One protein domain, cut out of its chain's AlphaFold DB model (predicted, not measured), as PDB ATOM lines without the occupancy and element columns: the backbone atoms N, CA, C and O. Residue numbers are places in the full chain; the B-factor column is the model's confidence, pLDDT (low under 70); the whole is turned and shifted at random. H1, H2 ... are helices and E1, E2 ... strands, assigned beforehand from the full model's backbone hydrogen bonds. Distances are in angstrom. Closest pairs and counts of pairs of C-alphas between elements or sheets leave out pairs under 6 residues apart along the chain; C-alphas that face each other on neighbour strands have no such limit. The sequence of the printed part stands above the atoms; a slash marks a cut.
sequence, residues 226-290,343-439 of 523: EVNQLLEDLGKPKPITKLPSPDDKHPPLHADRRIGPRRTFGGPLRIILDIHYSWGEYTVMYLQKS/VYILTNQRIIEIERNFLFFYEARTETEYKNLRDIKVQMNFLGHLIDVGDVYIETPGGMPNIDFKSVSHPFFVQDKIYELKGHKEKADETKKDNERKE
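What this domain is: This is residues 226 to 290 and 343 to 439 of the 523 residues of the protein "PASTA domain-containing protein" of Chloroflexi bacterium (UniProt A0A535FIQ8). Two small, twisted sheets, E1 E2 E3 E4 and E5 E6 E7, make a sandwich with crossed strands, and the long helix H4 packs on both with residues 411 to 425, then runs on past them to meet H1 at its far end. A long stretch with no named element, residues 250 to 282, joins H2 to E1. The 162 printed residues have four named helices and seven named strands, in the order H1 H2 E1 E2 E3 E4 E5 H3 E6 E7 H4; both sheets are antiparallel and the class is mixed. The whole is loose, with a radius of gyration of the C-alphas of 19.0 A, and elongated, spanning 67 by 40 by 31 A.

How they stand to each other: Start at H1, residues 226 to 235; it touches H4, residues 411 to 439, only at their ends, where the closest C-alphas, Gly 235 and Glu 439, are 5.7 A apart. H2, residues 246 to 249, only grazes the first sheet; its C-alpha 246 is 6.3 A from that of Val 284 in E1, residues 283 to 288, their closest pair. Beside E1 find E2, residues 343 to 347, with N 287 and O 344 2.8 A apart. E2, E3, residues 350 to 356, and E4, residues 363 to 369, form a meander, each strand the antiparallel neighbour of the one before; look at N 345 and O 352, 2.8 A, and N 353 and O 366, 2.8 A. In the second sheet, E6, residues 389 to 395, is the inner strand between E5, residues 375 to 379, and E7, residues 403 to 409: N 377 and O 393 are 2.8 A apart, N 394 and O 403 2.8 A. The sheets face each other as a sandwich, their strands at 59 degrees. H4 runs along the strands of both, at a height over the sheet of 8.0 A for the first and 15.2 A for the second. H3, residues 382 to 387, is on the second sheet's opposite face, over none of its strands. In H1, H3 and H4 every O i to N i+4 pair is within hydrogen-bond range; H2 is too short for one.

Where its parts are: Find C-alpha 226 at (41.252, -25.789, 130.752); H1 runs 14.3 A from there. E3 measures 19.5 A, E4 19.9 A, E6 19.7 A and E7 16.2 A. H4 runs 41.7 A from C-alpha 411 at (41.837, 11.564, 171.485) to C-alpha 439 at (45.043, -23.275, 148.852).

The domain as a whole: The two C-alphas farthest apart, Glu 226 and Leu 383, are 68.6 A apart. Residues 291 to 342 are not printed, and C-alphas 290 and 343 are 11.1 A apart across the cut. H2 to E1 is a long link. Look for pLDDT under 70 at residues 253 to 258, 268, 290, 358 to 361 and 398.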
ATOM      1  N   GLU A 226      42.331 -26.621 130.190       85.00
ATOM      2  CA  GLU A 226      41.252 -25.789 130.752       85.00
ATOM      3  C   GLU A 226      41.085 -26.013 132.261       85.00
ATOM      4  O   GLU A 226      40.965 -25.068 133.042       85.00
ATOM      5  N   VAL A 227      41.143 -27.276 132.691       83.94
ATOM      6  CA  VAL A 227      41.037 -27.655 134.103       83.94
ATOM      7  C   VAL A 227      42.246 -27.140 134.881       83.94
ATOM      8  O   VAL A 227      42.094 -26.624 135.989       83.94
ATOM      9  N   ASN A 228      43.442 -27.203 134.288       84.88
ATOM     10  CA  ASN A 228      44.640 -26.640 134.898       84.88
ATOM     11  C   ASN A 228      44.554 -25.107 135.049       84.88
ATOM     12  O   ASN A 228      44.941 -24.584 136.091       84.88
ATOM     13  N   GLN A 229      43.979 -24.383 134.080       85.31
ATOM     14  CA  GLN A 229      43.743 -22.936 134.209       85.31
ATOM     15  C   GLN A 229      42.765 -22.600 135.347       85.31
ATOM     16  O   GLN A 229      43.037 -21.704 136.146       85.31
ATOM     17  N   LEU A 230      41.664 -23.348 135.477       86.75
ATOM     18  CA  LEU A 230      40.706 -23.176 136.577       86.75
ATOM     19  C   LEU A 230      41.333 -23.465 137.949       86.75
ATOM     20  O   LEU A 230      41.060 -22.756 138.921       86.75
ATOM     21  N   LEU A 231      42.188 -24.489 138.035       85.69
ATOM     22  CA  LEU A 231      42.951 -24.792 139.245       85.69
ATOM     23  C   LEU A 231      43.904 -23.647 139.599       85.69
ATOM     24  O   LEU A 231      43.926 -23.197 140.747       85.69
ATOM     25  N   GLU A 232      44.638 -23.124 138.618       85.44
ATOM     26  CA  GLU A 232      45.536 -21.988 138.821       85.44
ATOM     27  C   GLU A 232      44.781 -20.731 139.277       85.44
ATOM     28  O   GLU A 232      45.236 -20.042 140.194       85.44
ATOM     29  N   ASP A 233      43.602 -20.456 138.715       87.75
ATOM     30  CA  ASP A 233      42.741 -19.347 139.134       87.75
ATOM     31  C   ASP A 233      42.211 -19.511 140.565       87.75
ATOM     32  O   ASP A 233      42.180 -18.540 141.331       87.75
ATOM     33  N   LEU A 234      41.860 -20.736 140.970       85.81
ATOM     34  CA  LEU A 234      41.472 -21.040 142.348       85.81
ATOM     35  C   LEU A 234      42.630 -20.793 143.328       85.81
ATOM     36  O   LEU A 234      42.409 -20.276 144.427       85.81
ATOM     37  N   GLY A 235      43.856 -21.121 142.909       82.88
ATOM     38  CA  GLY A 235      45.084 -20.937 143.681       82.88
ATOM     39  C   GLY A 235      45.547 -19.482 143.827       82.88
ATOM     40  O   GLY A 235      46.411 -19.209 144.663       82.88
ATOM     41  N   LYS A 236      44.988 -18.527 143.068       87.06
ATOM     42  CA  LYS A 236      45.377 -17.109 143.158       87.06
ATOM     43  C   LYS A 236      44.928 -16.497 144.498       87.06
ATOM     44  O   LYS A 236      43.720 -16.407 144.772       87.06
ATOM     45  N   PRO A 237      45.874 -16.025 145.338       84.75
ATOM     46  CA  PRO A 237      45.535 -15.412 146.613       84.75
ATOM     47  C   PRO A 237      44.847 -14.064 146.390       84.75
ATOM     48  O   PRO A 237      45.254 -13.266 145.543       84.75
ATOM     49  N   LYS A 238      43.814 -13.779 147.187       87.00
ATOM     50  CA  LYS A 238      43.223 -12.440 147.262       87.00
ATOM     51  C   LYS A 238      44.286 -11.475 147.820       87.00
ATOM     52  O   LYS A 238      44.906 -11.806 148.838       87.00
ATOM     53  N   PRO A 239      44.514 -10.308 147.189       83.88
ATOM     54  CA  PRO A 239      45.503  -9.350 147.665       83.88
ATOM     55  C   PRO A 239      45.077  -8.756 149.013       83.88
ATOM     56  O   PRO A 239      43.917  -8.406 149.213       83.88
ATOM     57  N   ILE A 240      46.034  -8.626 149.933       80.12
ATOM     58  CA  ILE A 240      45.831  -7.963 151.224       80.12
ATOM     59  C   ILE A 240      46.102  -6.469 151.025       80.12
ATOM     60  O   ILE A 240      47.207  -6.092 150.624       80.12
ATOM     61  N   THR A 241      45.114  -5.619 151.308       81.19
ATOM     62  CA  THR A 241      45.281  -4.160 151.271       81.19
ATOM     63  C   THR A 241      46.369  -3.743 152.263       81.19
ATOM     64  O   THR A 241      46.383  -4.188 153.410       81.19
ATOM     65  N   LYS A 242      47.318  -2.911 151.822       82.75
ATOM     66  CA  LYS A 242      48.345  -2.331 152.696       82.75
ATOM     67  C   LYS A 242      47.940  -0.909 153.066       82.75
ATOM     68  O   LYS A 242      47.582  -0.124 152.193       82.75
ATOM     69  N   LEU A 243      48.017  -0.589 154.351       85.81
ATOM     70  CA  LEU A 243      47.880   0.766 154.863       85.81
ATOM     71  C   LEU A 243      49.164   1.559 154.565       85.81
ATOM     72  O   LEU A 243      50.247   0.970 154.506       85.81
ATOM     73  N   PRO A 244      49.068   2.885 154.391       86.50
ATOM     74  CA  PRO A 244      50.244   3.726 154.206       86.50
ATOM     75  C   PRO A 244      51.100   3.742 155.480       86.50
ATOM     76  O   PRO A 244      50.583   3.992 156.570       86.50
ATOM     77  N   SER A 245      52.410   3.509 155.343       85.56
ATOM     78  CA  SER A 245      53.355   3.624 156.456       85.56
ATOM     79  C   SER A 245      54.090   4.970 156.430       85.56
ATOM     80  O   SER A 245      54.642   5.348 155.395       85.56
ATOM     81  N   PRO A 246      54.179   5.698 157.560       83.44
ATOM     82  CA  PRO A 246      55.032   6.882 157.665       83.44
ATOM     83  C   PRO A 246      56.523   6.564 157.493       83.44
ATOM     84  O   PRO A 246      57.287   7.420 157.045       83.44
ATOM     85  N   ASP A 247      56.937   5.341 157.839       83.38
ATOM     86  CA  ASP A 247      58.342   4.923 157.844       83.38
ATOM     87  C   ASP A 247      58.899   4.676 156.437       83.38
ATOM     88  O   ASP A 247      60.112   4.754 156.245       83.38
ATOM     89  N   ASP A 248      58.043   4.449 155.434       82.38
ATOM     90  CA  ASP A 248      58.470   4.200 154.049       82.38
ATOM     91  C   ASP A 248      59.252   5.380 153.451       82.38
ATOM     92  O   ASP A 248      60.071   5.198 152.551       82.38
ATOM     93  N   LYS A 249      59.056   6.589 153.992       84.31
ATOM     94  CA  LYS A 249      59.776   7.807 153.591       84.31
ATOM     95  C   LYS A 249      61.200   7.884 154.145       84.31
ATOM     96  O   LYS A 249      61.996   8.685 153.659       84.31
ATOM     97  N   HIS A 250      61.515   7.106 155.179       80.12
ATOM     98  CA  HIS A 250      62.797   7.159 155.871       80.12
ATOM     99  C   HIS A 250      63.679   5.964 155.483       80.12
ATOM    100  O   HIS A 250      63.192   4.827 155.436       80.12
ATOM    101  N   PRO A 251      64.985   6.179 155.224       78.19
ATOM    102  CA  PRO A 251      65.909   5.075 155.009       78.19
ATOM    103  C   PRO A 251      66.044   4.231 156.289       78.19
ATOM    104  O   PRO A 251      65.882   4.753 157.397       78.19
ATOM    105  N   PRO A 252      66.337   2.925 156.170       72.75
ATOM    106  CA  PRO A 252      66.636   2.102 157.334       72.75
ATOM    107  C   PRO A 252      67.877   2.644 158.060       72.75
ATOM    108  O   PRO A 252      68.895   2.935 157.438       72.75
ATOM    109  N   LEU A 253      67.792   2.770 159.388       66.56
ATOM    110  CA  LEU A 253      68.846   3.357 160.230       66.56
ATOM    111  C   LEU A 253      70.146   2.526 160.270       66.56
ATOM    112  O   LEU A 253      71.213   3.075 160.529       66.56
ATOM    113  N   HIS A 254      70.076   1.213 160.028       64.12
ATOM    114  CA  HIS A 254      71.225   0.302 160.052       64.12
ATOM    115  C   HIS A 254      71.070  -0.805 158.998       64.12
ATOM    116  O   HIS A 254      69.969  -1.323 158.826       64.12
ATOM    117  N   ALA A 255      72.171  -1.210 158.355       57.03
ATOM    118  CA  ALA A 255      72.184  -2.289 157.356       57.03
ATOM    119  C   ALA A 255      71.976  -3.694 157.964       57.03
ATOM    120  O   ALA A 255      71.342  -4.539 157.342       57.03
ATOM    121  N   ASP A 256      72.449  -3.914 159.197       58.97
ATOM    122  CA  ASP A 256      72.404  -5.214 159.892       58.97
ATOM    123  C   ASP A 256      71.220  -5.372 160.862       58.97
ATOM    124  O   ASP A 256      71.070  -6.412 161.514       58.97
ATOM    125  N   ARG A 257      70.374  -4.345 161.026       56.50
ATOM    126  CA  ARG A 257      69.310  -4.371 162.039       56.50
ATOM    127  C   ARG A 257      67.999  -4.872 161.444       56.50
ATOM    128  O   ARG A 257      67.572  -4.461 160.369       56.50
ATOM    129  N   ARG A 258      67.370  -5.777 162.194       60.38
ATOM    130  CA  ARG A 258      66.058  -6.368 161.917       60.38
ATOM    131  C   ARG A 258      64.981  -5.279 161.753       60.38
ATOM    132  O   ARG A 258      65.140  -4.169 162.253       60.38
ATOM    133  N   ILE A 259      63.882  -5.622 161.076       71.31
ATOM    134  CA  ILE A 259      62.738  -4.735 160.786       71.31
ATOM    135  C   ILE A 259      62.235  -4.083 162.090       71.31
ATOM    136  O   ILE A 259      62.032  -4.785 163.084       71.31
ATOM    137  N   GLY A 260      62.060  -2.760 162.076       79.00
ATOM    138  CA  GLY A 260      61.673  -1.946 163.228       79.00
ATOM    139  C   GLY A 260      61.381  -0.487 162.834       79.00
ATOM    140  O   GLY A 260      61.472  -0.150 161.647       79.00
ATOM    141  N   PRO A 261      61.041   0.379 163.808       82.06
ATOM    142  CA  PRO A 261      60.734   1.787 163.566       82.06
ATOM    143  C   PRO A 261      61.947   2.518 162.988       82.06
ATOM    144  O   PRO A 261      63.072   2.386 163.476       82.06
ATOM    145  N   ARG A 262      61.714   3.315 161.942       81.62
ATOM    146  CA  ARG A 262      62.788   4.038 161.231       81.62
ATOM    147  C   ARG A 262      63.014   5.458 161.738       81.62
ATOM    148  O   ARG A 262      64.004   6.092 161.378       81.62
ATOM    149  N   ARG A 263      62.108   5.968 162.571       82.12
ATOM    150  CA  ARG A 263      62.167   7.319 163.131       82.12
ATOM    151  C   ARG A 263      62.820   7.317 164.518       82.12
ATOM    152  O   ARG A 263      62.569   6.434 165.332       82.12
ATOM    153  N   THR A 264      63.634   8.333 164.799       79.94
ATOM    154  CA  THR A 264      64.195   8.602 166.135       79.94
ATOM    155  C   THR A 264      63.318   9.582 166.914       79.94
ATOM    156  O   THR A 264      62.785  10.525 166.323       79.94
ATOM    157  N   PHE A 265      63.223   9.403 168.230       77.12
ATOM    158  CA  PHE A 265      62.403  10.228 169.133       77.12
ATOM    159  C   PHE A 265      63.259  10.822 170.268       77.12
ATOM    160  O   PHE A 265      64.462  10.572 170.311       77.12
ATOM    161  N   GLY A 266      62.693  11.650 171.152       71.00
ATOM    162  CA  GLY A 266      63.462  12.295 172.234       71.00
ATOM    163  C   GLY A 266      64.107  13.641 171.867       71.00
ATOM    164  O   GLY A 266      65.127  14.032 172.435       71.00
ATOM    165  N   GLY A 267      63.561  14.340 170.863       73.88
ATOM    166  CA  GLY A 267      64.011  15.675 170.454       73.88
ATOM    167  C   GLY A 267      65.516  15.728 170.125       73.88
ATOM    168  O   GLY A 267      65.946  15.048 169.187       73.88
ATOM    169  N   PRO A 268      66.332  16.514 170.857       68.25
ATOM    170  CA  PRO A 268      67.768  16.632 170.593       68.25
ATOM    171  C   PRO A 268      68.547  15.324 170.803       68.25
ATOM    172  O   PRO A 268      69.607  15.156 170.206       68.25
ATOM    173  N   LEU A 269      68.035  14.387 171.604       70.12
ATOM    174  CA  LEU A 269      68.755  13.161 171.961       70.12
ATOM    175  C   LEU A 269      68.645  12.056 170.899       70.12
ATOM    176  O   LEU A 269      69.411  11.098 170.953       70.12
ATOM    177  N   ARG A 270      67.735  12.205 169.917       75.06
ATOM    178  CA  ARG A 270      67.554  11.318 168.745       75.06
ATOM    179  C   ARG A 270      67.713   9.832 169.069       75.06
ATOM    180  O   ARG A 270      68.516   9.111 168.478       75.06
ATOM    181  N   ILE A 271      66.922   9.363 170.014       75.31
ATOM    182  CA  ILE A 271      67.067   8.033 170.574       75.31
ATOM    183  C   ILE A 271      66.384   7.030 169.665       75.31
ATOM    184  O   ILE A 271      65.262   7.234 169.194       75.31
ATOM    185  N   ILE A 272      67.086   5.930 169.429       75.38
ATOM    186  CA  ILE A 272      66.614   4.838 168.589       75.38
ATOM    187  C   ILE A 272      65.670   3.962 169.413       75.38
ATOM    188  O   ILE A 272      65.951   3.627 170.568       75.38
ATOM    189  N   LEU A 273      64.541   3.582 168.822       77.94
ATOM    190  CA  LEU A 273      63.616   2.636 169.431       77.94
ATOM    191  C   LEU A 273      64.059   1.228 169.049       77.94
ATOM    192  O   LEU A 273      63.984   0.828 167.890       77.94
ATOM    193  N   ASP A 274      64.550   0.482 170.035       75.94
ATOM    194  CA  ASP A 274      64.970  -0.904 169.846       75.94
ATOM    195  C   ASP A 274      63.756  -1.836 169.896       75.94
ATOM    196  O   ASP A 274      63.494  -2.475 170.918       75.94
ATOM    197  N   ILE A 275      62.958  -1.828 168.828       78.50
ATOM    198  CA  ILE A 275      61.759  -2.658 168.678       78.50
ATOM    199  C   ILE A 275      61.926  -3.534 167.452       78.50
ATOM    200  O   ILE A 275      62.340  -3.068 166.392       78.50
ATOM    201  N   HIS A 276      61.540  -4.794 167.603       79.12
ATOM    202  CA  HIS A 276      61.519  -5.741 166.510       79.12
ATOM    203  C   HIS A 276      60.089  -5.978 166.013       79.12
ATOM    204  O   HIS A 276      59.207  -6.370 166.785       79.12
ATOM    205  N   TYR A 277      59.880  -5.754 164.719       81.75
ATOM    206  CA  TYR A 277      58.645  -6.074 164.011       81.75
ATOM    207  C   TYR A 277      58.652  -7.516 163.509       81.75
ATOM    208  O   TYR A 277      59.677  -8.032 163.058       81.75
ATOM    209  N   SER A 278      57.487  -8.161 163.588       77.25
ATOM    210  CA  SER A 278      57.225  -9.430 162.908       77.25
ATOM    211  C   SER A 278      57.260  -9.267 161.388       77.25
ATOM    212  O   SER A 278      57.211  -8.162 160.837       77.25
ATOM    213  N   TRP A 279      57.322 -10.393 160.680       72.25
ATOM    214  CA  TRP A 279      57.235 -10.389 159.225       72.25
ATOM    215  C   TRP A 279      55.927  -9.744 158.739       72.25
ATOM    216  O   TRP A 279      54.830 -10.210 159.044       72.25
ATOM    217  N   GLY A 280      56.055  -8.671 157.949       79.81
ATOM    218  CA  GLY A 280      54.921  -7.918 157.402       79.81
ATOM    219  C   GLY A 280      54.288  -6.903 158.364       79.81
ATOM    220  O   GLY A 280      53.242  -6.338 158.035       79.81
ATOM    221  N   GLU A 281      54.887  -6.664 159.533       84.50
ATOM    222  CA  GLU A 281      54.486  -5.592 160.447       84.50
ATOM    223  C   GLU A 281      55.165  -4.264 160.077       84.50
ATOM    224  O   GLU A 281      56.351  -4.221 159.741       84.50
ATOM    225  N   TYR A 282      54.394  -3.179 160.105       86.75
ATOM    226  CA  TYR A 282      54.861  -1.825 159.815       86.75
ATOM    227  C   TYR A 282      54.071  -0.794 160.620       86.75
ATOM    228  O   TYR A 282      52.931  -1.030 161.035       86.75
ATOM    229  N   THR A 283      54.684   0.368 160.835       87.81
ATOM    230  CA  THR A 283      54.061   1.472 161.565       87.81
ATOM    231  C   THR A 283      53.004   2.154 160.714       87.81
ATOM    232  O   THR A 283      53.261   2.450 159.549       87.81
ATOM    233  N   VAL A 284      51.852   2.474 161.299       88.38
ATOM    234  CA  VAL A 284      50.820   3.298 160.656       88.38
ATOM    235  C   VAL A 284      50.820   4.708 161.234       88.38
ATOM    236  O   VAL A 284      50.718   5.680 160.491       88.38
ATOM    237  N   MET A 285      50.956   4.842 162.554       89.38
ATOM    238  CA  MET A 285      50.907   6.143 163.212       89.38
ATOM    239  C   MET A 285      51.781   6.168 164.463       89.38
ATOM    240  O   MET A 285      51.857   5.189 165.205       89.38
ATOM    241  N   TYR A 286      52.414   7.314 164.699       88.44
ATOM    242  CA  TYR A 286      53.109   7.625 165.942       88.44
ATOM    243  C   TYR A 286      52.315   8.675 166.703       88.44
ATOM    244  O   TYR A 286      51.883   9.664 166.108       88.44
ATOM    245  N   LEU A 287      52.151   8.471 168.002       87.31
ATOM    246  CA  LEU A 287      51.542   9.432 168.905       87.31
ATOM    247  C   LEU A 287      52.569   9.806 169.970       87.31
ATOM    248  O   LEU A 287      53.340   8.971 170.445       87.31
ATOM    249  N   GLN A 288      52.559  11.077 170.342       83.50
ATOM    250  CA  GLN A 288      53.306  11.604 171.475       83.50
ATOM    251  C   GLN A 288      52.305  12.286 172.405       83.50
ATOM    252  O   GLN A 288      51.212  12.669 171.974       83.50
ATOM    253  N   LYS A 289      52.670  12.435 173.680       81.25
ATOM    254  CA  LYS A 289      51.890  13.247 174.624       81.25
ATOM    255  C   LYS A 289      51.785  14.684 174.081       81.25
ATOM    256  O   LYS A 289      52.570  15.053 173.213       81.25
ATOM    257  N   SER A 290      50.860  15.513 174.562       68.38
ATOM    258  CA  SER A 290      50.724  16.946 174.219       68.38
ATOM    259  C   SER A 290      51.275  17.857 175.327       68.38
ATOM    260  O   SER A 290      50.983  17.641 176.504       68.38
ATOM    261  N   VAL A 343      56.510   7.521 173.829       88.00
ATOM    262  CA  VAL A 343      56.035   7.308 172.457       88.00
ATOM    263  C   VAL A 343      55.051   6.151 172.419       88.00
ATOM    264  O   VAL A 343      55.340   5.049 172.890       88.00
ATOM    265  N   TYR A 344      53.918   6.385 171.761       91.25
ATOM    266  CA  TYR A 344      52.953   5.347 171.427       91.25
ATOM    267  C   TYR A 344      53.002   5.068 169.922       91.25
ATOM    268  O   TYR A 344      52.997   5.984 169.096       91.25
ATOM    269  N   ILE A 345      53.063   3.795 169.551       91.62
ATOM    270  CA  ILE A 345      53.183   3.337 168.168       91.62
ATOM    271  C   ILE A 345      51.971   2.475 167.843       91.62
ATOM    272  O   ILE A 345      51.736   1.439 168.468       91.62
ATOM    273  N   LEU A 346      51.226   2.885 166.823       93.62
ATOM    274  CA  LEU A 346      50.167   2.083 166.224       93.62
ATOM    275  C   LEU A 346      50.735   1.391 164.987       93.62
ATOM    276  O   LEU A 346      51.113   2.050 164.013       93.62
ATOM    277  N   THR A 347      50.823   0.063 165.030       92.62
ATOM    278  CA  THR A 347      51.243  -0.756 163.882       92.62
ATOM    279  C   THR A 347      50.017  -1.298 163.143       92.62
ATOM    280  O   THR A 347      48.882  -0.966 163.462       92.62
ATOM    281  N   ASN A 348      50.208  -2.147 162.140       91.94
ATOM    282  CA  ASN A 348      49.114  -2.885 161.501       91.94
ATOM    283  C   ASN A 348      48.647  -4.129 162.292       91.94
ATOM    284  O   ASN A 348      47.625  -4.714 161.937       91.94
ATOM    285  N   GLN A 349      49.386  -4.574 163.318       89.44
ATOM    286  CA  GLN A 349      49.080  -5.810 164.062       89.44
ATOM    287  C   GLN A 349      48.844  -5.594 165.563       89.44
ATOM    288  O   GLN A 349      47.995  -6.268 166.156       89.44
ATOM    289  N   ARG A 350      49.569  -4.652 166.169       90.94
ATOM    290  CA  ARG A 350      49.532  -4.351 167.603       90.94
ATOM    291  C   ARG A 350      49.752  -2.874 167.919       90.94
ATOM    292  O   ARG A 350      50.312  -2.112 167.131       90.94
ATOM    293  N   ILE A 351      49.362  -2.506 169.124       92.75
ATOM    294  CA  ILE A 351      49.667  -1.234 169.765       92.75
ATOM    295  C   ILE A 351      50.904  -1.437 170.637       92.75
ATOM    296  O   ILE A 351      50.989  -2.435 171.352       92.75
ATOM    297  N   ILE A 352      51.859  -0.513 170.564       90.69
ATOM    298  CA  ILE A 352      53.082  -0.530 171.369       90.69
ATOM    299  C   ILE A 352      53.176   0.784 172.134       90.69
ATOM    300  O   ILE A 352      53.207   1.858 171.541       90.69
ATOM    301  N   GLU A 353      53.253   0.691 173.447       90.19
ATOM    302  CA  GLU A 353      53.493   1.796 174.360       90.19
ATOM    303  C   GLU A 353      54.904   1.683 174.927       90.19
ATOM    304  O   GLU A 353      55.324   0.618 175.397       90.19
ATOM    305  N   ILE A 354      55.642   2.790 174.866       87.38
ATOM    306  CA  ILE A 354      56.969   2.915 175.454       87.38
ATOM    307  C   ILE A 354      56.954   4.121 176.378       87.38
ATOM    308  O   ILE A 354      56.945   5.260 175.913       87.38
ATOM    309  N   GLU A 355      56.996   3.843 177.676       85.12
ATOM    310  CA  GLU A 355      57.151   4.860 178.710       85.12
ATOM    311  C   GLU A 355      58.599   4.863 179.201       85.12
ATOM    312  O   GLU A 355      59.145   3.822 179.599       85.12
ATOM    313  N   ARG A 356      59.241   6.032 179.173       79.44
ATOM    314  CA  ARG A 356      60.616   6.220 179.625       79.44
ATOM    315  C   ARG A 356      60.656   7.185 180.795       79.44
ATOM    316  O   ARG A 356      60.447   8.380 180.642       79.44
ATOM    317  N   ASN A 357      61.006   6.668 181.965       72.00
ATOM    318  CA  ASN A 357      61.133   7.482 183.169       72.00
ATOM    319  C   ASN A 357      62.612   7.737 183.489       72.00
ATOM    320  O   ASN A 357      63.456   6.868 183.291       72.00
ATOM    321  N   PHE A 358      62.921   8.926 184.013       63.94
ATOM    322  CA  PHE A 358      64.246   9.323 184.513       63.94
ATOM    323  C   PHE A 358      65.371   9.138 183.478       63.94
ATOM    324  O   PHE A 358      66.161   8.201 183.563       63.94
ATOM    325  N   LEU A 359      65.468  10.064 182.515       63.94
ATOM    326  CA  LEU A 359      66.664  10.266 181.679       63.94
ATOM    327  C   LEU A 359      67.194   8.952 181.060       63.94
ATOM    328  O   LEU A 359      68.378   8.638 181.157       63.94
ATOM    329  N   PHE A 360      66.296   8.166 180.445       64.31
ATOM    330  CA  PHE A 360      66.572   6.882 179.754       64.31
ATOM    331  C   PHE A 360      66.914   5.690 180.646       64.31
ATOM    332  O   PHE A 360      67.067   4.574 180.144       64.31
ATOM    333  N   PHE A 361      66.997   5.901 181.957       65.75
ATOM    334  CA  PHE A 361      67.260   4.851 182.930       65.75
ATOM    335  C   PHE A 361      65.998   4.141 183.406       65.75
ATOM    336  O   PHE A 361      66.087   3.420 184.379       65.75
ATOM    337  N   TYR A 362      64.824   4.328 182.823       71.94
ATOM    338  CA  TYR A 362      63.707   3.400 183.001       71.94
ATOM    339  C   TYR A 362      62.968   3.327 181.677       71.94
ATOM    340  O   TYR A 362      62.668   4.360 181.099       71.94
ATOM    341  N   GLU A 363      62.698   2.127 181.174       77.25
ATOM    342  CA  GLU A 363      61.916   1.920 179.953       77.25
ATOM    343  C   GLU A 363      60.930   0.785 180.213       77.25
ATOM    344  O   GLU A 363      61.324  -0.386 180.273       77.25
ATOM    345  N   ALA A 364      59.664   1.147 180.384       78.69
ATOM    346  CA  ALA A 364      58.547   0.221 180.436       78.69
ATOM    347  C   ALA A 364      57.972   0.068 179.025       78.69
ATOM    348  O   ALA A 364      57.864   1.036 178.273       78.69
ATOM    349  N   ARG A 365      57.660  -1.174 178.644       83.19
ATOM    350  CA  ARG A 365      57.101  -1.488 177.328       83.19
ATOM    351  C   ARG A 365      55.862  -2.344 177.481       83.19
ATOM    352  O   ARG A 365      55.953  -3.454 178.014       83.19
ATOM    353  N   THR A 366      54.764  -1.864 176.926       84.56
ATOM    354  CA  THR A 366      53.490  -2.575 176.883       84.56
ATOM    355  C   THR A 366      53.105  -2.767 175.423       84.56
ATOM    356  O   THR A 366      53.202  -1.849 174.618       84.56
ATOM    357  N   GLU A 367      52.734  -3.981 175.036       86.75
ATOM    358  CA  GLU A 367      52.393  -4.316 173.649       86.75
ATOM    359  C   GLU A 367      51.089  -5.097 173.652       86.75
ATOM    360  O   GLU A 367      51.012  -6.061 174.396       86.75
ATOM    361  N   THR A 368      50.112  -4.757 172.816       88.62
ATOM    362  CA  THR A 368      48.840  -5.494 172.744       88.62
ATOM    363  C   THR A 368      48.371  -5.615 171.299       88.62
ATOM    364  O   THR A 368      48.268  -4.617 170.591       88.62
ATOM    365  N   GLU A 369      48.066  -6.832 170.844       88.56
ATOM    366  CA  GLU A 369      47.505  -7.073 169.506       88.56
ATOM    367  C   GLU A 369      46.074  -6.538 169.366       88.56
ATOM    368  O   GLU A 369      45.278  -6.646 170.300       88.56
ATOM    369  N   TYR A 370      45.697  -6.060 168.172       91.25
ATOM    370  CA  TYR A 370      44.339  -5.539 167.924       91.25
ATOM    371  C   TYR A 370      43.233  -6.567 168.204       91.25
ATOM    372  O   TYR A 370      42.135  -6.210 168.628       91.25
ATOM    373  N   LYS A 371      43.537  -7.858 168.021       87.62
ATOM    374  CA  LYS A 371      42.624  -8.973 168.311       87.62
ATOM    375  C   LYS A 371      42.273  -9.086 169.800       87.62
ATOM    376  O   LYS A 371      41.190  -9.554 170.137       87.62
ATOM    377  N   ASN A 372      43.172  -8.642 170.677       88.06
ATOM    378  CA  ASN A 372      43.008  -8.690 172.128       88.06
ATOM    379  C   ASN A 372      42.475  -7.358 172.689       88.06
ATOM    380  O   ASN A 372      42.612  -7.095 173.879       88.06
ATOM    381  N   LEU A 373      41.871  -6.500 171.861       90.69
ATOM    382  CA  LEU A 373      41.255  -5.256 172.320       90.69
ATOM    383  C   LEU A 373      39.784  -5.469 172.666       90.69
ATOM    384  O   LEU A 373      38.983  -5.833 171.794       90.69
ATOM    385  N   ARG A 374      39.432  -5.202 173.927       89.75
ATOM    386  CA  ARG A 374      38.057  -5.321 174.417       89.75
ATOM    387  C   ARG A 374      37.283  -4.023 174.223       89.75
ATOM    388  O   ARG A 374      36.281  -4.036 173.518       89.75
ATOM    389  N   ASP A 375      37.744  -2.950 174.855       92.31
ATOM    390  CA  ASP A 375      37.064  -1.655 174.870       92.31
ATOM    391  C   ASP A 375      38.077  -0.502 174.875       92.31
ATOM    392  O   ASP A 375      39.205  -0.660 175.350       92.31
ATOM    393  N   ILE A 376      37.676   0.643 174.324       94.25
ATOM    394  CA  ILE A 376      38.493   1.854 174.215       94.25
ATOM    395  C   ILE A 376      37.669   3.024 174.743       94.25
ATOM    396  O   ILE A 376      36.669   3.408 174.134       94.25
ATOM    397  N   LYS A 377      38.114   3.615 175.851       94.94
ATOM    398  CA  LYS A 377      37.431   4.714 176.540       94.94
ATOM    399  C   LYS A 377      38.254   5.985 176.448       94.94
ATOM    400  O   LYS A 377      39.437   5.981 176.767       94.94
ATOM    401  N   VAL A 378      37.615   7.086 176.075       95.00
ATOM    402  CA  VAL A 378      38.232   8.417 176.070       95.00
ATOM    403  C   VAL A 378      37.753   9.181 177.300       95.00
ATOM    404  O   VAL A 378      36.550   9.245 177.555       95.00
ATOM    405  N   GLN A 379      38.676   9.755 178.070       93.06
ATOM    406  CA  GLN A 379      38.352  10.660 179.174       93.06
ATOM    407  C   GLN A 379      39.052  11.995 178.975       93.06
ATOM    408  O   GLN A 379      40.215  12.066 178.586       93.06
ATOM    409  N   MET A 380      38.328  13.076 179.243       89.44
ATOM    410  CA  MET A 380      38.822  14.428 179.028       89.44
ATOM    411  C   MET A 380      38.273  15.327 180.129       89.44
ATOM    412  O   MET A 380      37.094  15.253 180.474       89.44
ATOM    413  N   ASN A 381      39.119  16.208 180.648       88.88
ATOM    414  CA  ASN A 381      38.681  17.266 181.553       88.88
ATOM    415  C   ASN A 381      38.118  18.446 180.743       88.88
ATOM    416  O   ASN A 381      38.400  18.566 179.552       88.88
ATOM    417  N   PHE A 382      37.401  19.371 181.392       87.62
ATOM    418  CA  PHE A 382      36.859  20.578 180.741       87.62
ATOM    419  C   PHE A 382      37.915  21.339 179.918       87.62
ATOM    420  O   PHE A 382      37.693  21.671 178.757       87.62
ATOM    421  N   LEU A 383      39.102  21.553 180.498       82.31
ATOM    422  CA  LEU A 383      40.209  22.216 179.805       82.31
ATOM    423  C   LEU A 383      40.762  21.373 178.648       82.31
ATOM    424  O   LEU A 383      41.200  21.932 177.651       82.31
ATOM    425  N   GLY A 384      40.708  20.045 178.778       83.56
ATOM    426  CA  GLY A 384      41.102  19.085 177.748       83.56
ATOM    427  C   GLY A 384      40.191  19.125 176.523       83.56
ATOM    428  O   GLY A 384      40.686  19.072 175.406       83.56
ATOM    429  N   HIS A 385      38.879  19.315 176.706       86.44
ATOM    430  CA  HIS A 385      37.960  19.559 175.585       86.44
ATOM    431  C   HIS A 385      38.294  20.844 174.821       86.44
ATOM    432  O   HIS A 385      38.217  20.857 173.598       86.44
ATOM    433  N   LEU A 386      38.681  21.918 175.518       87.12
ATOM    434  CA  LEU A 386      38.972  23.203 174.875       87.12
ATOM    435  C   LEU A 386      40.222  23.151 173.976       87.12
ATOM    436  O   LEU A 386      40.280  23.835 172.960       87.12
ATOM    437  N   ILE A 387      41.217  22.353 174.357       87.06
ATOM    438  CA  ILE A 387      42.503  22.220 173.649       87.06
ATOM    439  C   ILE A 387      42.616  20.927 172.826       87.06
ATOM    440  O   ILE A 387      43.680  20.651 172.278       87.06
ATOM    441  N   ASP A 388      41.553  20.123 172.800       87.75
ATOM    442  CA  ASP A 388      41.491  18.783 172.214       87.75
ATOM    443  C   ASP A 388      42.626  17.840 172.667       87.75
ATOM    444  O   ASP A 388      43.357  17.235 171.880       87.75
ATOM    445  N   VAL A 389      42.802  17.743 173.987       89.81
ATOM    446  CA  VAL A 389      43.750  16.834 174.642       89.81
ATOM    447  C   VAL A 389      43.013  16.010 175.688       89.81
ATOM    448  O   VAL A 389      42.274  16.544 176.518       89.81
ATOM    449  N   GLY A 390      43.239  14.700 175.683       90.50
ATOM    450  CA  GLY A 390      42.639  13.796 176.659       90.50
ATOM    451  C   GLY A 390      43.385  12.477 176.780       90.50
ATOM    452  O   GLY A 390      44.390  12.250 176.106       90.50
ATOM    453  N   ASP A 391      42.876  11.619 177.653       92.25
ATOM    454  CA  ASP A 391      43.433  10.300 177.915       92.25
ATOM    455  C   ASP A 391      42.612   9.229 177.181       92.25
ATOM    456  O   ASP A 391      41.377   9.289 177.157       92.25
ATOM    457  N   VAL A 392      43.285   8.238 176.591       94.25
ATOM    458  CA  VAL A 392      42.643   7.085 175.939       94.25
ATOM    459  C   VAL A 392      43.023   5.810 176.683       94.25
ATOM    460  O   VAL A 392      44.179   5.394 176.677       94.25
ATOM    461  N   TYR A 393      42.035   5.177 177.306       94.31
ATOM    462  CA  TYR A 393      42.179   3.937 178.057       94.31
ATOM    463  C   TYR A 393      41.773   2.755 177.193       94.31
ATOM    464  O   TYR A 393      40.637   2.670 176.723       94.31
ATOM    465  N   ILE A 394      42.698   1.825 177.007       93.88
ATOM    466  CA  ILE A 394      42.508   0.629 176.199       93.88
ATOM    467  C   ILE A 394      42.481  -0.579 177.135       93.88
ATOM    468  O   ILE A 394      43.484  -0.936 177.763       93.88
ATOM    469  N   GLU A 395      41.318  -1.218 177.226       91.19
ATOM    470  CA  GLU A 395      41.098  -2.377 178.086       91.19
ATOM    471  C   GLU A 395      41.381  -3.686 177.344       91.19
ATOM    472  O   GLU A 395      40.903  -3.925 176.227       91.19
ATOM    473  N   THR A 396      42.127  -4.571 178.005       88.88
ATOM    474  CA  THR A 396      42.530  -5.878 177.467       88.88
ATOM    475  C   THR A 396      41.914  -7.031 178.275       88.88
ATOM    476  O   THR A 396      41.630  -6.884 179.468       88.88
ATOM    477  N   PRO A 397      41.629  -8.193 177.656       83.38
ATOM    478  CA  PRO A 397      41.069  -9.345 178.349       83.38
ATOM    479  C   PRO A 397      42.136 -10.114 179.150       83.38
ATOM    480  O   PRO A 397      43.323 -10.103 178.833       83.38
ATOM    481  N   GLY A 398      41.697 -10.869 180.162       68.12
ATOM    482  CA  GLY A 398      42.485 -11.982 180.713       68.12
ATOM    483  C   GLY A 398      43.748 -11.611 181.502       68.12
ATOM    484  O   GLY A 398      44.690 -12.400 181.532       68.12
ATOM    485  N   GLY A 399      43.787 -10.442 182.150       72.25
ATOM    486  CA  GLY A 399      44.924 -10.023 182.984       72.25
ATOM    487  C   GLY A 399      46.170  -9.607 182.192       72.25
ATOM    488  O   GLY A 399      47.258  -9.522 182.773       72.25
ATOM    489  N   MET A 400      46.030  -9.377 180.883       81.31
ATOM    490  CA  MET A 400      47.001  -8.624 180.087       81.31
ATOM    491  C   MET A 400      47.106  -7.180 180.619       81.31
ATOM    492  O   MET A 400      46.163  -6.686 181.244       81.31
ATOM    493  N   PRO A 401      48.260  -6.512 180.460       81.75
ATOM    494  CA  PRO A 401      48.395  -5.115 180.857       81.75
ATOM    495  C   PRO A 401      47.487  -4.228 179.995       81.75
ATOM    496  O   PRO A 401      47.492  -4.325 178.766       81.75
ATOM    497  N   ASN A 402      46.715  -3.360 180.648       88.44
ATOM    498  CA  ASN A 402      45.991  -2.293 179.963       88.44
ATOM    499  C   ASN A 402      46.985  -1.260 179.423       88.44
ATOM    500  O   ASN A 402      48.074  -1.115 179.975       88.44
ATOM    501  N   ILE A 403      46.592  -0.574 178.352       89.62
ATOM    502  CA  ILE A 403      47.380   0.497 177.737       89.62
ATOM    503  C   ILE A 403      46.646   1.812 177.984       89.62
ATOM    504  O   ILE A 403      45.452   1.917 177.690       89.62
ATOM    505  N   ASP A 404      47.348   2.806 178.517       89.88
ATOM    506  CA  ASP A 404      46.810   4.123 178.835       89.88
ATOM    507  C   ASP A 404      47.593   5.229 178.124       89.88
ATOM    508  O   ASP A 404      48.691   5.636 178.497       89.88
ATOM    509  N   PHE A 405      46.984   5.774 177.079       91.12
ATOM    510  CA  PHE A 405      47.535   6.915 176.372       91.12
ATOM    511  C   PHE A 405      47.232   8.194 177.147       91.12
ATOM    512  O   PHE A 405      46.090   8.649 177.166       91.12
ATOM    513  N   LYS A 406      48.254   8.786 177.770       88.62
ATOM    514  CA  LYS A 406      48.104   9.983 178.608       88.62
ATOM    515  C   LYS A 406      48.249  11.253 177.784       88.62
ATOM    516  O   LYS A 406      49.260  11.437 177.109       88.62
ATOM    517  N   SER A 407      47.297  12.169 177.919       87.31
ATOM    518  CA  SER A 407      47.329  13.527 177.366       87.31
ATOM    519  C   SER A 407      47.675  13.547 175.879       87.31
ATOM    520  O   SER A 407      48.558  14.279 175.435       87.31
ATOM    521  N   VAL A 408      46.992  12.714 175.105       88.44
ATOM    522  CA  VAL A 408      47.158  12.616 173.659       88.44
ATOM    523  C   VAL A 408      46.344  13.700 172.960       88.44
ATOM    524  O   VAL A 408      45.230  14.026 173.369       88.44
ATOM    525  N   SER A 409      46.915  14.266 171.895       88.38
ATOM    526  CA  SER A 409      46.229  15.222 171.022       88.38
ATOM    527  C   SER A 409      45.144  14.529 170.192       88.38
ATOM    528  O   SER A 409      45.414  13.491 169.590       88.38
ATOM    529  N   HIS A 410      43.966  15.142 170.087       91.06
ATOM    530  CA  HIS A 410      42.812  14.637 169.334       91.06
ATOM    531  C   HIS A 410      42.427  13.193 169.731       91.06
ATOM    532  O   HIS A 410      42.479  12.278 168.901       91.06
ATOM    533  N   PRO A 411      42.053  12.928 170.999       92.12
ATOM    534  CA  PRO A 411      41.837  11.564 171.485       92.12
ATOM    535  C   PRO A 411      40.673  10.834 170.793       92.12
ATOM    536  O   PRO A 411      40.755   9.619 170.620       92.12
ATOM    537  N   PHE A 412      39.634  11.541 170.332       93.25
ATOM    538  CA  PHE A 412      38.556  10.936 169.533       93.25
ATOM    539  C   PHE A 412      39.053  10.447 168.168       93.25
ATOM    540  O   PHE A 412      38.761   9.323 167.771       93.25
ATOM    541  N   PHE A 413      39.892  11.233 167.486       93.69
ATOM    542  CA  PHE A 413      40.514  10.804 166.231       93.69
ATOM    543  C   PHE A 413      41.394   9.565 166.434       93.69
ATOM    544  O   PHE A 413      41.400   8.647 165.616       93.69
ATOM    545  N   VAL A 414      42.130   9.516 167.546       93.69
ATOM    546  CA  VAL A 414      42.950   8.355 167.904       93.69
ATOM    547  C   VAL A 414      42.088   7.121 168.157       93.69
ATOM    548  O   VAL A 414      42.425   6.045 167.668       93.69
ATOM    549  N   GLN A 415      40.972   7.268 168.870       94.31
ATOM    550  CA  GLN A 415      40.009   6.189 169.082       94.31
ATOM    551  C   GLN A 415      39.480   5.642 167.747       94.31
ATOM    552  O   GLN A 415      39.568   4.435 167.506       94.31
ATOM    553  N   ASP A 416      39.014   6.518 166.853       95.00
ATOM    554  CA  ASP A 416      38.529   6.140 165.520       95.00
ATOM    555  C   ASP A 416      39.617   5.436 164.702       95.00
ATOM    556  O   ASP A 416      39.368   4.406 164.069       95.00
ATOM    557  N   LYS A 417      40.860   5.929 164.778       94.38
ATOM    558  CA  LYS A 417      42.002   5.311 164.101       94.38
ATOM    559  C   LYS A 417      42.294   3.909 164.630       94.38
ATOM    560  O   LYS A 417      42.600   3.014 163.845       94.38
ATOM    561  N   ILE A 418      42.196   3.683 165.940       94.00
ATOM    562  CA  ILE A 418      42.379   2.346 166.518       94.00
ATOM    563  C   ILE A 418      41.266   1.401 166.046       94.00
ATOM    564  O   ILE A 418      41.562   0.255 165.698       94.00
ATOM    565  N   TYR A 419      40.013   1.862 165.977       94.75
ATOM    566  CA  TYR A 419      38.911   1.063 165.433       94.75
ATOM    567  C   TYR A 419      39.105   0.729 163.948       94.75
ATOM    568  O   TYR A 419      38.897  -0.420 163.550       94.75
ATOM    569  N   GLU A 420      39.580   1.680 163.139       93.94
ATOM    570  CA  GLU A 420      39.946   1.450 161.736       93.94
ATOM    571  C   GLU A 420      41.028   0.363 161.611       93.94
ATOM    572  O   GLU A 420      40.895  -0.567 160.812       93.94
ATOM    573  N   LEU A 421      42.078   0.437 162.436       93.38
ATOM    574  CA  LEU A 421      43.168  -0.542 162.454       93.38
ATOM    575  C   LEU A 421      42.699  -1.927 162.899       93.38
ATOM    576  O   LEU A 421      43.084  -2.928 162.288       93.38
ATOM    577  N   LYS A 422      41.829  -1.991 163.911       93.75
ATOM    578  CA  LYS A 422      41.195  -3.240 164.347       93.75
ATOM    579  C   LYS A 422      40.397  -3.874 163.206       93.75
ATOM    580  O   LYS A 422      40.627  -5.039 162.887       93.75
ATOM    581  N   GLY A 423      39.555  -3.097 162.523       93.00
ATOM    582  CA  GLY A 423      38.785  -3.577 161.372       93.00
ATOM    583  C   GLY A 423      39.663  -4.003 160.189       93.00
ATOM    584  O   GLY A 423      39.378  -4.998 159.523       93.00
ATOM    585  N   HIS A 424      40.771  -3.299 159.933       91.94
ATOM    586  CA  HIS A 424      41.731  -3.690 158.899       91.94
ATOM    587  C   HIS A 424      42.431  -5.014 159.238       91.94
ATOM    588  O   HIS A 424      42.622  -5.859 158.362       91.94
ATOM    589  N   LYS A 425      42.800  -5.217 160.507       91.06
ATOM    590  CA  LYS A 425      43.413  -6.461 160.980       91.06
ATOM    591  C   LYS A 425      42.447  -7.644 160.882       91.06
ATOM    592  O   LYS A 425      42.855  -8.703 160.411       91.06
ATOM    593  N   GLU A 426      41.180  -7.458 161.244       91.94
ATOM    594  CA  GLU A 426      40.137  -8.484 161.094       91.94
ATOM    595  C   GLU A 426      39.951  -8.884 159.622       91.94
ATOM    596  O   GLU A 426      40.060 -10.067 159.297       91.94
ATOM    597  N   LYS A 427      39.825  -7.914 158.705       91.94
ATOM    598  CA  LYS A 427      39.756  -8.179 157.251       91.94
ATOM    599  C   LYS A 427      41.014  -8.867 156.711       91.94
ATOM    600  O   LYS A 427      40.933  -9.734 155.838       91.94
ATOM    601  N   ALA A 428      42.194  -8.498 157.208       89.75
ATOM    602  CA  ALA A 428      43.447  -9.149 156.832       89.75
ATOM    603  C   ALA A 428      43.498 -10.615 157.307       89.75
ATOM    604  O   ALA A 428      43.986 -11.484 156.587       89.75
ATOM    605  N   ASP A 429      42.963 -10.915 158.492       89.62
ATOM    606  CA  ASP A 429      42.889 -12.283 159.010       89.62
ATOM    607  C   ASP A 429      41.814 -13.117 158.294       89.62
ATOM    608  O   ASP A 429      42.035 -14.301 158.036       89.62
ATOM    609  N   GLU A 430      40.682 -12.518 157.915       91.38
ATOM    610  CA  GLU A 430      39.656 -13.152 157.075       91.38
ATOM    611  C   GLU A 430      40.191 -13.489 155.683       91.38
ATOM    612  O   GLU A 430      40.104 -14.635 155.249       91.38
ATOM    613  N   THR A 431      40.823 -12.527 155.006       91.19
ATOM    614  CA  THR A 431      41.447 -12.762 153.691       91.19
ATOM    615  C   THR A 431      42.556 -13.807 153.763       91.19
ATOM    616  O   THR A 431      42.701 -14.609 152.842       91.19
ATOM    617  N   LYS A 432      43.312 -13.859 154.868       89.12
ATOM    618  CA  LYS A 432      44.297 -14.917 155.106       89.12
ATOM    619  C   LYS A 432      43.642 -16.293 155.241       89.12
ATOM    620  O   LYS A 432      44.101 -17.219 154.581       89.12
ATOM    621  N   LYS A 433      42.570 -16.426 156.029       90.81
ATOM    622  CA  LYS A 433      41.814 -17.687 156.158       90.81
ATOM    623  C   LYS A 433      41.187 -18.118 154.833       90.81
ATOM    624  O   LYS A 433      41.224 -19.295 154.496       90.81
ATOM    625  N   ASP A 434      40.648 -17.172 154.070       91.00
ATOM    626  CA  ASP A 434      40.120 -17.421 152.728       91.00
ATOM    627  C   ASP A 434      41.209 -17.932 151.783       91.00
ATOM    628  O   ASP A 434      40.971 -18.862 151.015       91.00
ATOM    629  N   ASN A 435      42.402 -17.337 151.835       91.12
ATOM    630  CA  ASN A 435      43.543 -17.765 151.032       91.12
ATOM    631  C   ASN A 435      44.039 -19.153 151.457       91.12
ATOM    632  O   ASN A 435      44.256 -19.993 150.591       91.12
ATOM    633  N   GLU A 436      44.143 -19.429 152.760       89.62
ATOM    634  CA  GLU A 436      44.467 -20.765 153.287       89.62
ATOM    635  C   GLU A 436      43.432 -21.804 152.816       89.62
ATOM    636  O   GLU A 436      43.798 -22.852 152.289       89.62
ATOM    637  N   ARG A 437      42.137 -21.476 152.880       90.56
ATOM    638  CA  ARG A 437      41.058 -22.349 152.393       90.56
ATOM    639  C   ARG A 437      41.115 -22.572 150.882       90.56
ATOM    640  O   ARG A 437      40.895 -23.688 150.422       90.56
ATOM    641  N   LYS A 438      41.390 -21.532 150.091       90.12
ATOM    642  CA  LYS A 438      41.579 -21.651 148.637       90.12
ATOM    643  C   LYS A 438      42.760 -22.551 148.295       90.12
ATOM    644  O   LYS A 438      42.641 -23.374 147.396       90.12
ATOM    645  N   GLU A 439      43.869 -22.418 149.017       87.44
ATOM    646  CA  GLU A 439      45.043 -23.275 148.852       87.44
ATOM    647  C   GLU A 439      44.729 -24.742 149.191       87.44
ATOM    648  O   GLU A 439      45.111 -25.636 148.436       87.44
TER     649      GLU A 439